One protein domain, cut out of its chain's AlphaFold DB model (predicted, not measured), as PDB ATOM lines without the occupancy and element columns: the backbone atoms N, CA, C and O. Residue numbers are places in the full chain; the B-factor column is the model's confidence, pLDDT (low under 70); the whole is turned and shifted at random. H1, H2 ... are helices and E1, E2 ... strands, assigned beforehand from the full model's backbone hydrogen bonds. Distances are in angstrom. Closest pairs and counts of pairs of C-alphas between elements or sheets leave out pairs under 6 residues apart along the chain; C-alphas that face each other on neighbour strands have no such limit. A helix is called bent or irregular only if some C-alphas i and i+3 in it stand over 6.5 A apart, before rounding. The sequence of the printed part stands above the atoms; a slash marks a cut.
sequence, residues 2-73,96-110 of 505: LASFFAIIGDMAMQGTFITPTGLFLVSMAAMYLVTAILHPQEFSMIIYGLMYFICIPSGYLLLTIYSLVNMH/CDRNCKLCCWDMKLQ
ATOM      1  N   LEU A   2      97.552  69.763  67.065       69.00
ATOM      2  CA  LEU A   2      96.761  68.709  67.746       69.00
ATOM      3  C   LEU A   2      97.497  67.356  67.796       69.00
ATOM      4  O   LEU A   2      97.660  66.788  68.868       69.00
ATOM      5  N   ALA A   3      98.057  66.904  66.668       71.19
ATOM      6  CA  ALA A   3      98.909  65.709  66.625       71.19
ATOM      7  C   ALA A   3     100.140  65.793  67.555       71.19
ATOM      8  O   ALA A   3     100.571  64.786  68.094       71.19
ATOM      9  N   SER A   4     100.679  66.994  67.779       72.62
ATOM     10  CA  SER A   4     101.827  67.246  68.661       72.62
ATOM     11  C   SER A   4     101.431  67.137  70.140       72.62
ATOM     12  O   SER A   4     102.159  66.554  70.935       72.62
ATOM     13  N   PHE A   5     100.249  67.644  70.500       75.31
ATOM     14  CA  PHE A   5      99.664  67.507  71.836       75.31
ATOM     15  C   PHE A   5      99.337  66.041  72.157       75.31
ATOM     16  O   PHE A   5      99.753  65.530  73.196       75.31
ATOM     17  N   PHE A   6      98.690  65.330  71.228       80.81
ATOM     18  CA  PHE A   6      98.438  63.895  71.377       80.81
ATOM     19  C   PHE A   6      99.724  63.057  71.380       80.81
ATOM     20  O   PHE A   6      99.766  62.058  72.090       80.81
ATOM     21  N   ALA A   7     100.785  63.464  70.674       77.69
ATOM     22  CA  ALA A   7     102.087  62.802  70.757       77.69
ATOM     23  C   ALA A   7     102.731  62.953  72.147       77.69
ATOM     24  O   ALA A   7     103.221  61.966  72.682       77.69
ATOM     25  N   ILE A   8     102.671  64.138  72.772       78.81
ATOM     26  CA  ILE A   8     103.178  64.351  74.144       78.81
ATOM     27  C   ILE A   8     102.393  63.503  75.160       78.81
ATOM     28  O   ILE A   8     102.988  62.903  76.053       78.81
ATOM     29  N   ILE A   9     101.067  63.412  75.014       79.88
ATOM     30  CA  ILE A   9     100.222  62.556  75.866       79.88
ATOM     31  C   ILE A   9     100.512  61.066  75.620       79.88
ATOM     32  O   ILE A   9     100.594  60.291  76.571       79.88
ATOM     33  N   GLY A  10     100.702  60.663  74.361       80.12
ATOM     34  CA  GLY A  10     101.045  59.291  73.983       80.12
ATOM     35  C   GLY A  10     102.405  58.850  74.522       80.12
ATOM     36  O   GLY A  10     102.510  57.761  75.074       80.12
ATOM     37  N   ASP A  11     103.418  59.713  74.438       73.25
ATOM     38  CA  ASP A  11     104.756  59.477  74.989       73.25
ATOM     39  C   ASP A  11     104.727  59.353  76.523       73.25
ATOM     40  O   ASP A  11     105.222  58.380  77.091       73.25
ATOM     41  N   MET A  12     104.031  60.272  77.200       77.75
ATOM     42  CA  MET A  12     103.800  60.232  78.650       77.75
ATOM     43  C   MET A  12     103.108  58.931  79.100       77.75
ATOM     44  O   MET A  12     103.476  58.354  80.128       77.75
ATOM     45  N   ALA A  13     102.138  58.443  78.317       79.19
ATOM     46  CA  ALA A  13     101.452  57.177  78.561       79.19
ATOM     47  C   ALA A  13     102.342  55.952  78.275       79.19
ATOM     48  O   ALA A  13     102.348  55.013  79.069       79.19
ATOM     49  N   MET A  14     103.127  55.963  77.191       76.25
ATOM     50  CA  MET A  14     104.045  54.873  76.830       76.25
ATOM     51  C   MET A  14     105.210  54.725  77.814       76.25
ATOM     52  O   MET A  14     105.571  53.606  78.167       76.25
ATOM     53  N   GLN A  15     105.777  55.832  78.297       70.75
ATOM     54  CA  GLN A  15     106.861  55.812  79.286       70.75
ATOM     55  C   GLN A  15     106.358  55.579  80.726       70.75
ATOM     56  O   GLN A  15     107.164  55.373  81.646       70.75
ATOM     57  N   GLY A  16     105.037  55.629  80.947       68.56
ATOM     58  CA  GLY A  16     104.388  55.427  82.247       68.56
ATOM     59  C   GLY A  16     104.865  56.396  83.335       68.56
ATOM     60  O   GLY A  16     104.907  56.021  84.505       68.56
ATOM     61  N   THR A  17     105.320  57.595  82.953       71.44
ATOM     62  CA  THR A  17     106.053  58.514  83.839       71.44
ATOM     63  C   THR A  17     105.777  59.974  83.466       71.44
ATOM     64  O   THR A  17     106.019  60.385  82.336       71.44
ATOM     65  N   PHE A  18     105.350  60.798  84.429       70.50
ATOM     66  CA  PHE A  18     105.061  62.231  84.220       70.50
ATOM     67  C   PHE A  18     106.310  63.139  84.170       70.50
ATOM     68  O   PHE A  18     106.191  64.350  84.006       70.50
ATOM     69  N   ILE A  19     107.505  62.563  84.336       71.06
ATOM     70  CA  ILE A  19     108.791  63.263  84.535       71.06
ATOM     71  C   ILE A  19     109.555  63.440  83.199       71.06
ATOM     72  O   ILE A  19     110.698  63.887  83.174       71.06
ATOM     73  N   THR A  20     108.932  63.138  82.051       73.75
ATOM     74  CA  THR A  20     109.483  63.554  80.748       73.75
ATOM     75  C   THR A  20     109.570  65.089  80.693       73.75
ATOM     76  O   THR A  20     108.700  65.754  81.254       73.75
ATOM     77  N   PRO A  21     110.567  65.709  80.032       73.38
ATOM     78  CA  PRO A  21     110.690  67.174  80.014       73.38
ATOM     79  C   PRO A  21     109.448  67.879  79.441       73.38
ATOM     80  O   PRO A  21     109.012  68.910  79.952       73.38
ATOM     81  N   THR A  22     108.839  67.287  78.414       75.50
ATOM     82  CA  THR A  22     107.583  67.735  77.793       75.50
ATOM     83  C   THR A  22     106.373  67.544  78.712       75.50
ATOM     84  O   THR A  22     105.517  68.427  78.781       75.50
ATOM     85  N   GLY A  23     106.310  66.435  79.456       79.25
ATOM     86  CA  GLY A  23     105.279  66.187  80.462       79.25
ATOM     87  C   GLY A  23     105.387  67.138  81.652       79.25
ATOM     88  O   GLY A  23     104.394  67.748  82.034       79.25
ATOM     89  N   LEU A  24     106.598  67.352  82.168       80.25
ATOM     90  CA  LEU A  24     106.897  68.289  83.249       80.25
ATOM     91  C   LEU A  24     106.528  69.731  82.873       80.25
ATOM     92  O   LEU A  24     105.932  70.441  83.683       80.25
ATOM     93  N   PHE A  25     106.817  70.154  81.639       79.62
ATOM     94  CA  PHE A  25     106.356  71.435  81.096       79.62
ATOM     95  C   PHE A  25     104.822  71.530  81.100       79.62
ATOM     96  O   PHE A  25     104.263  72.487  81.634       79.62
ATOM     97  N   LEU A  26     104.129  70.523  80.557       80.44
ATOM     98  CA  LEU A  26     102.666  70.520  80.441       80.44
ATOM     99  C   LEU A  26     102.003  70.540  81.829       80.44
ATOM    100  O   LEU A  26     101.121  71.359  82.082       80.44
ATOM    101  N   VAL A  27     102.474  69.694  82.750       84.06
ATOM    102  CA  VAL A  27     101.973  69.590  84.128       84.06
ATOM    103  C   VAL A  27     102.258  70.859  84.934       84.06
ATOM    104  O   VAL A  27     101.356  71.345  85.610       84.06
ATOM    105  N   SER A  28     103.461  71.441  84.852       82.81
ATOM    106  CA  SER A  28     103.775  72.681  85.584       82.81
ATOM    107  C   SER A  28     102.990  73.888  85.063       82.81
ATOM    108  O   SER A  28     102.480  74.673  85.859       82.81
ATOM    109  N   MET A  29     102.802  74.001  83.745       81.75
ATOM    110  CA  MET A  29     101.942  75.013  83.126       81.75
ATOM    111  C   MET A  29     100.465  74.834  83.523       81.75
ATOM    112  O   MET A  29      99.808  75.804  83.897       81.75
ATOM    113  N   ALA A  30      99.939  73.605  83.498       83.81
ATOM    114  CA  ALA A  30      98.569  73.319  83.932       83.81
ATOM    115  C   ALA A  30      98.364  73.629  85.427       83.81
ATOM    116  O   ALA A  30      97.366  74.247  85.796       83.81
ATOM    117  N   ALA A  31      99.331  73.272  86.278       86.50
ATOM    118  CA  ALA A  31      99.323  73.610  87.699       86.50
ATOM    119  C   ALA A  31      99.393  75.127  87.933       86.50
ATOM    120  O   ALA A  31      98.659  75.636  88.775       86.50
ATOM    121  N   MET A  32     100.206  75.864  87.166       85.56
ATOM    122  CA  MET A  32     100.276  77.327  87.238       85.56
ATOM    123  C   MET A  32      98.911  77.962  86.940       85.56
ATOM    124  O   MET A  32      98.439  78.776  87.734       85.56
ATOM    125  N   TYR A  33      98.247  77.569  85.846       83.44
ATOM    126  CA  TYR A  33      96.926  78.106  85.499       83.44
ATOM    127  C   TYR A  33      95.852  77.720  86.524       83.44
ATOM    128  O   TYR A  33      95.047  78.568  86.907       83.44
ATOM    129  N   LEU A  34      95.877  76.484  87.034       84.69
ATOM    130  CA  LEU A  34      94.957  76.021  88.076       84.69
ATOM    131  C   LEU A  34      95.142  76.805  89.386       84.69
ATOM    132  O   LEU A  34      94.162  77.286  89.950       84.69
ATOM    133  N   VAL A  35      96.383  77.011  89.842       85.44
ATOM    134  CA  VAL A  35      96.688  77.847  91.018       85.44
ATOM    135  C   VAL A  35      96.282  79.302  90.779       85.44
ATOM    136  O   VAL A  35      95.685  79.917  91.657       85.44
ATOM    137  N   THR A  36      96.539  79.844  89.585       82.88
ATOM    138  CA  THR A  36      96.173  81.227  89.228       82.88
ATOM    139  C   THR A  36      94.666  81.448  89.283       82.88
ATOM    140  O   THR A  36      94.226  82.469  89.808       82.88
ATOM    141  N   ALA A  37      93.879  80.490  88.788       82.44
ATOM    142  CA  ALA A  37      92.425  80.574  88.781       82.44
ATOM    143  C   ALA A  37      91.791  80.274  90.151       82.44
ATOM    144  O   ALA A  37      90.759  80.854  90.473       82.44
ATOM    145  N   ILE A  38      92.424  79.448  90.996       84.69
ATOM    146  CA  ILE A  38      92.069  79.369  92.423       84.69
ATOM    147  C   ILE A  38      92.297  80.732  93.091       84.69
ATOM    148  O   ILE A  38      91.446  81.191  93.839       84.69
ATOM    149  N   LEU A  39      93.411  81.410  92.795       81.44
ATOM    150  CA  LEU A  39      93.744  82.706  93.396       81.44
ATOM    151  C   LEU A  39      92.863  83.876  92.901       81.44
ATOM    152  O   LEU A  39      92.879  84.939  93.517       81.44
ATOM    153  N   HIS A  40      92.102  83.686  91.817       82.81
ATOM    154  CA  HIS A  40      91.220  84.688  91.202       82.81
ATOM    155  C   HIS A  40      89.832  84.078  90.904       82.81
ATOM    156  O   HIS A  40      89.500  83.838  89.740       82.81
ATOM    157  N   PRO A  41      88.997  83.824  91.931       76.62
ATOM    158  CA  PRO A  41      87.755  83.048  91.799       76.62
ATOM    159  C   PRO A  41      86.731  83.664  90.835       76.62
ATOM    160  O   PRO A  41      85.979  82.932  90.195       76.62
ATOM    161  N   GLN A  42      86.722  84.994  90.694       76.50
ATOM    162  CA  GLN A  42      85.870  85.717  89.745       76.50
ATOM    163  C   GLN A  42      86.103  85.267  88.290       76.50
ATOM    164  O   GLN A  42      85.157  85.144  87.517       76.50
ATOM    165  N   GLU A  43      87.352  84.950  87.938       80.31
ATOM    166  CA  GLU A  43      87.772  84.637  86.568       80.31
ATOM    167  C   GLU A  43      87.787  83.125  86.271       80.31
ATOM    168  O   GLU A  43      88.132  82.701  85.165       80.31
ATOM    169  N   PHE A  44      87.382  82.288  87.236       79.38
ATOM    170  CA  PHE A  44      87.443  80.822  87.153       79.38
ATOM    171  C   PHE A  44      86.699  80.242  85.934       79.38
ATOM    172  O   PHE A  44      87.113  79.229  85.367       79.38
ATOM    173  N   SER A  45      85.638  80.913  85.471       79.94
ATOM    174  CA  SER A  45      84.881  80.523  84.269       79.94
ATOM    175  C   SER A  45      85.751  80.472  82.999       79.94
ATOM    176  O   SER A  45      85.538  79.628  82.125       79.94
ATOM    177  N   MET A  46      86.800  81.303  82.905       78.50
ATOM    178  CA  MET A  46      87.667  81.356  81.721       78.50
ATOM    179  C   MET A  46      88.485  80.076  81.482       78.50
ATOM    180  O   MET A  46      88.904  79.840  80.346       78.50
ATOM    181  N   ILE A  47      88.656  79.202  82.486       81.94
ATOM    182  CA  ILE A  47      89.334  77.901  82.314       81.94
ATOM    183  C   ILE A  47      88.650  77.062  81.219       81.94
ATOM    184  O   ILE A  47      89.332  76.387  80.448       81.94
ATOM    185  N   ILE A  48      87.317  77.138  81.110       81.94
ATOM    186  CA  ILE A  48      86.519  76.359  80.147       81.94
ATOM    187  C   ILE A  48      86.934  76.696  78.704       81.94
ATOM    188  O   ILE A  48      87.141  75.802  77.884       81.94
ATOM    189  N   TYR A  49      87.142  77.982  78.410       83.38
ATOM    190  CA  TYR A  49      87.634  78.452  77.111       83.38
ATOM    191  C   TYR A  49      89.151  78.251  76.940       83.38
ATOM    192  O   TYR A  49      89.644  78.192  75.810       83.38
ATOM    193  N   GLY A  50      89.891  78.080  78.039       80.50
ATOM    194  CA  GLY A  50      91.340  77.869  78.057       80.50
ATOM    195  C   GLY A  50      91.816  76.653  77.252       80.50
ATOM    196  O   GLY A  50      92.873  76.720  76.630       80.50
ATOM    197  N   LEU A  51      91.028  75.572  77.176       77.06
ATOM    198  CA  LEU A  51      91.368  74.398  76.354       77.06
ATOM    199  C   LEU A  51      91.295  74.711  74.849       77.06
ATOM    200  O   LEU A  51      92.202  74.347  74.098       77.06
ATOM    201  N   MET A  52      90.254  75.429  74.413       81.31
ATOM    202  CA  MET A  52      90.145  75.917  73.033       81.31
ATOM    203  C   MET A  52      91.290  76.886  72.721       81.31
ATOM    204  O   MET A  52      91.959  76.744  71.697       81.31
ATOM    205  N   TYR A  53      91.563  77.825  73.633       82.19
ATOM    206  CA  TYR A  53      92.665  78.769  73.493       82.19
ATOM    207  C   TYR A  53      94.004  78.038  73.340       82.19
ATOM    208  O   TYR A  53      94.720  78.302  72.380       82.19
ATOM    209  N   PHE A  54      94.308  77.046  74.183       78.00
ATOM    210  CA  PHE A  54      95.556  76.278  74.115       78.00
ATOM    211  C   PHE A  54      95.762  75.548  72.774       78.00
ATOM    212  O   PHE A  54      96.870  75.550  72.234       78.00
ATOM    213  N   ILE A  55      94.699  74.984  72.189       79.44
ATOM    214  CA  ILE A  55      94.745  74.386  70.840       79.44
ATOM    215  C   ILE A  55      95.026  75.458  69.771       79.44
ATOM    216  O   ILE A  55      95.755  75.204  68.807       79.44
ATOM    217  N   CYS A  56      94.474  76.661  69.944       80.00
ATOM    218  CA  CYS A  56      94.586  77.770  69.002       80.00
ATOM    219  C   CYS A  56      95.865  78.618  69.141       80.00
ATOM    220  O   CYS A  56      96.277  79.184  68.131       80.00
ATOM    221  N   ILE A  57      96.527  78.683  70.308       79.94
ATOM    222  CA  ILE A  57      97.738  79.502  70.561       79.94
ATOM    223  C   ILE A  57      98.778  79.384  69.430       79.94
ATOM    224  O   ILE A  57      99.168  80.417  68.879       79.94
ATOM    225  N   PRO A  58      99.211  78.177  69.001       73.25
ATOM    226  CA  PRO A  58     100.255  78.072  67.984       73.25
ATOM    227  C   PRO A  58      99.736  78.379  66.575       73.25
ATOM    228  O   PRO A  58     100.512  78.784  65.714       73.25
ATOM    229  N   SER A  59      98.429  78.209  66.339       77.31
ATOM    230  CA  SER A  59      97.778  78.642  65.100       77.31
ATOM    231  C   SER A  59      97.774  80.168  65.014       77.31
ATOM    232  O   SER A  59      98.188  80.721  64.002       77.31
ATOM    233  N   GLY A  60      97.410  80.851  66.106       78.19
ATOM    234  CA  GLY A  60      97.459  82.308  66.214       78.19
ATOM    235  C   GLY A  60      98.868  82.860  66.008       78.19
ATOM    236  O   GLY A  60      99.045  83.750  65.184       78.19
ATOM    237  N   TYR A  61      99.876  82.287  66.677       78.56
ATOM    238  CA  TYR A  61     101.277  82.692  66.518       78.56
ATOM    239  C   TYR A  61     101.755  82.569  65.061       78.56
ATOM    240  O   TYR A  61     102.217  83.545  64.474       78.56
ATOM    241  N   LEU A  62     101.588  81.395  64.440       80.19
ATOM    242  CA  LEU A  62     102.042  81.166  63.065       80.19
ATOM    243  C   LEU A  62     101.251  81.994  62.044       80.19
ATOM    244  O   LEU A  62     101.851  82.624  61.173       80.19
ATOM    245  N   LEU A  63      99.919  82.015  62.142       81.56
ATOM    246  CA  LEU A  63      99.060  82.712  61.186       81.56
ATOM    247  C   LEU A  63      99.267  84.226  61.272       81.56
ATOM    248  O   LEU A  63      99.411  84.854  60.228       81.56
ATOM    249  N   LEU A  64      99.370  84.808  62.472       82.38
ATOM    250  CA  LEU A  64      99.595  86.246  62.639       82.38
ATOM    251  C   LEU A  64     100.960  86.685  62.086       82.38
ATOM    252  O   LEU A  64     101.026  87.709  61.409       82.38
ATOM    253  N   THR A  65     102.030  85.912  62.310       81.56
ATOM    254  CA  THR A  65     103.363  86.213  61.754       81.56
ATOM    255  C   THR A  65     103.413  86.045  60.234       81.56
ATOM    256  O   THR A  65     103.997  86.879  59.545       81.56
ATOM    257  N   ILE A  66     102.775  85.011  59.675       82.06
ATOM    258  CA  ILE A  66     102.675  84.844  58.214       82.06
ATOM    259  C   ILE A  66     101.839  85.980  57.608       82.06
ATOM    260  O   ILE A  66     102.230  86.567  56.600       82.06
ATOM    261  N   TYR A  67     100.717  86.327  58.238       82.88
ATOM    262  CA  TYR A  67      99.830  87.397  57.798       82.88
ATOM    263  C   TYR A  67     100.520  88.763  57.832       82.88
ATOM    264  O   TYR A  67     100.458  89.477  56.836       82.88
ATOM    265  N   SER A  68     101.227  89.122  58.909       83.12
ATOM    266  CA  SER A  68     101.938  90.407  58.984       83.12
ATOM    267  C   SER A  68     103.064  90.504  57.949       83.12
ATOM    268  O   SER A  68     103.187  91.534  57.286       83.12
ATOM    269  N   LEU A  69     103.815  89.419  57.720       80.25
ATOM    270  CA  LEU A  69     104.839  89.358  56.672       80.25
ATOM    271  C   LEU A  69     104.246  89.471  55.259       80.25
ATOM    272  O   LEU A  69     104.800  90.183  54.429       80.25
ATOM    273  N   VAL A  70     103.121  88.819  54.953       81.56
ATOM    274  CA  VAL A  70     102.483  88.913  53.623       81.56
ATOM    275  C   VAL A  70     101.799  90.275  53.422       81.56
ATOM    276  O   VAL A  70     101.916  90.889  52.355       81.56
ATOM    277  N   ASN A  71     101.116  90.780  54.449       80.38
ATOM    278  CA  ASN A  71     100.286  91.983  54.395       80.38
ATOM    279  C   ASN A  71     101.064  93.297  54.619       80.38
ATOM    280  O   ASN A  71     100.490  94.367  54.457       80.38
ATOM    281  N   MET A  72     102.377  93.244  54.882       74.19
ATOM    282  CA  MET A  72     103.287  94.390  55.115       74.19
ATOM    283  C   MET A  72     103.253  95.511  54.045       74.19
ATOM    284  O   MET A  72     103.830  96.577  54.225       74.19
ATOM    285  N   HIS A  73     102.611  95.263  52.904       72.69
ATOM    286  CA  HIS A  73     102.464  96.189  51.783       72.69
ATOM    287  C   HIS A  73     101.100  96.912  51.740       72.69
ATOM    288  O   HIS A  73     100.879  97.711  50.832       72.69
ATOM    289  N   CYS A  96      71.472  92.688  88.682       43.34
ATOM    290  CA  CYS A  96      71.978  92.475  90.038       43.34
ATOM    291  C   CYS A  96      73.504  92.615  90.076       43.34
ATOM    292  O   CYS A  96      74.205  92.042  89.241       43.34
ATOM    293  N   ASP A  97      74.002  93.297  91.105       40.62
ATOM    294  CA  ASP A  97      75.412  93.317  91.492       40.62
ATOM    295  C   ASP A  97      75.502  92.807  92.940       40.62
ATOM    296  O   ASP A  97      75.030  93.458  93.874       40.62
ATOM    297  N   ARG A  98      76.022  91.588  93.131       43.91
ATOM    298  CA  ARG A  98      76.213  90.980  94.460       43.91
ATOM    299  C   ARG A  98      77.699  90.784  94.730       43.91
ATOM    300  O   ARG A  98      78.261  89.741  94.411       43.91
ATOM    301  N   ASN A  99      78.307  91.778  95.368       45.50
ATOM    302  CA  ASN A  99      79.663  91.680  95.902       45.50
ATOM    303  C   ASN A  99      79.641  90.859  97.197       45.50
ATOM    304  O   ASN A  99      79.156  91.332  98.226       45.50
ATOM    305  N   CYS A 100      80.149  89.627  97.149       45.56
ATOM    306  CA  CYS A 100      80.317  88.796  98.337       45.56
ATOM    307  C   CYS A 100      81.774  88.863  98.808       45.56
ATOM    308  O   CYS A 100      82.671  88.409  98.098       45.56
ATOM    309  N   LYS A 101      81.998  89.416 100.006       42.47
ATOM    310  CA  LYS A 101      83.315  89.468 100.654       42.47
ATOM    311  C   LYS A 101      83.454  88.347 101.669       42.47
ATOM    312  O   LYS A 101      82.821  88.390 102.723       42.47
ATOM    313  N   LEU A 102      84.333  87.389 101.385       35.75
ATOM    314  CA  LEU A 102      84.748  86.379 102.354       35.75
ATOM    315  C   LEU A 102      86.259  86.139 102.230       35.75
ATOM    316  O   LEU A 102      86.742  85.771 101.167       35.75
ATOM    317  N   CYS A 103      86.987  86.393 103.322       39.97
ATOM    318  CA  CYS A 103      88.424  86.141 103.513       39.97
ATOM    319  C   CYS A 103      89.318  86.344 102.271       39.97
ATOM    320  O   CYS A 103      89.677  85.396 101.581       39.97
ATOM    321  N   CYS A 104      89.739  87.595 102.048       41.50
ATOM    322  CA  CYS A 104      90.680  88.024 100.999       41.50
ATOM    323  C   CYS A 104      90.207  87.876  99.543       41.50
ATOM    324  O   CYS A 104      90.895  88.378  98.657       41.50
ATOM    325  N   TRP A 105      89.061  87.244  99.278       37.84
ATOM    326  CA  TRP A 105      88.496  87.109  97.936       37.84
ATOM    327  C   TRP A 105      87.267  88.015  97.776       37.84
ATOM    328  O   TRP A 105      86.258  87.849  98.464       37.84
ATOM    329  N   ASP A 106      87.358  88.968  96.847       38.69
ATOM    330  CA  ASP A 106      86.205  89.668  96.280       38.69
ATOM    331  C   ASP A 106      85.696  88.840  95.093       38.69
ATOM    332  O   ASP A 106      86.414  88.653  94.110       38.69
ATOM    333  N   MET A 107      84.472  88.314  95.184       41.41
ATOM    334  CA  MET A 107      83.825  87.618  94.069       41.41
ATOM    335  C   MET A 107      82.625  88.428  93.588       41.41
ATOM    336  O   MET A 107      81.580  88.467  94.245       41.41
ATOM    337  N   LYS A 108      82.789  89.070  92.428       45.22
ATOM    338  CA  LYS A 108      81.747  89.862  91.782       45.22
ATOM    339  C   LYS A 108      80.983  89.029  90.757       45.22
ATOM    340  O   LYS A 108      81.516  88.691  89.705       45.22
ATOM    341  N   LEU A 109      79.716  88.730  91.043       45.50
ATOM    342  CA  LEU A 109      78.820  88.066  90.096       45.50
ATOM    343  C   LEU A 109      77.867  89.094  89.472       45.50
ATOM    344  O   LEU A 109      76.896  89.506  90.110       45.50
ATOM    345  N   GLN A 110      78.138  89.491  88.227       40.41
ATOM    346  CA  GLN A 110      77.221  90.297  87.417       40.41
ATOM    347  C   GLN A 110      76.447  89.391  86.456       40.41
ATOM    348  O   GLN A 110      77.038  88.662  85.663       40.41
TER     349      GLN A 110
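What this domain is: This is residues 2 to 73 and 96 to 110 of the 505 residues of an uncharacterized protein of Oncorhynchus mykiss (UniProt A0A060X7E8). Two helical stretches, H2 and H3a, run opposite ways as a narrow, loosely joined frame, with H1 turned across the start of H2 and H3b turned outward from the far end of H3a; residues 59 to 73, of which 59 to 71 belong to H3, stick out free. Past the turn between H2 and H3a lies a small two-strand hairpin, E1 and E2, separate from the helices. The printed part has 87 residues, with three named helices and then two named strands, H1, H2, H3, E1, E2, and its class is mostly helix; the sheet, in the order E1 - E2, is antiparallel. It is extended, with a radius of gyration of the C-alphas of 18.6 A, and flat, spanning 50 by 45 by 17 A.

How they stand to each other: E1, residues 97 to 102, and E2, residues 105 to 110, form a hairpin of antiparallel neighbours, their directions at 164 degrees. N 105 and O 102 are within hydrogen-bond range at 3.3 A, as are N 100 and O 107 at 3.4 A. Both strands are apart from H2, residues 21 to 38. H3, residues 46 to 71, was assigned as one helix by its hydrogen bonds but is bent, with C-alphas 55 and 58 at 7.2 A; its arms, H3a, residues 46 to 55, and H3b, residues 58 to 71, stand at a steep tilt of 62 degrees. H2 and H3a are close but not clearly touching, the closest C-alphas being those of Ala 37 and Ile 47 at 7.6 A, at a shallow tilt of 24 degrees, opposite ways. H1, residues 2 to 14, touches H2 with residues 8 to 12 alone; the closest C-alphas, of Met 12 and Gly 23, are 6.4 A apart. Their lines are only just about perpendicular, at 73 degrees. H1 and H3a are close but not clearly touching, with the C-alphas of Leu 2 and Ile 55 closest at 6.8 A. H3b is apart from H1 and H2. In H1, H2 and H3b every O i to N i+4 pair is within hydrogen-bond range; in H3a 4 of 6 are.

Where its parts are: H1 begins at C-alpha 2, (96.761, 68.709, 67.746), and is 18.1 A long. H2 measures 25.5 A, H3a 14.7 A and H3b 19.4 A, the last ending at C-alpha 71, (100.286, 91.983, 54.395). E1 is 15.9 A long and E2 15.7 A, ending at C-alpha 110, (77.221, 90.297, 87.417).

The domain as a whole: The two C-alphas farthest apart, of His 73 and Cys 103, are 54.5 A apart. Residues 74 to 95 are not printed, and C-alphas 73 and 96 are 49.1 A apart across this cut. Of the links printed whole, E1 to E2 is tight, and H1 to H2 and H2 to H3 are short. The mean pLDDT of the printed part is 72.6; residue 2, residue 16 and residues 96 to 110 are under 70.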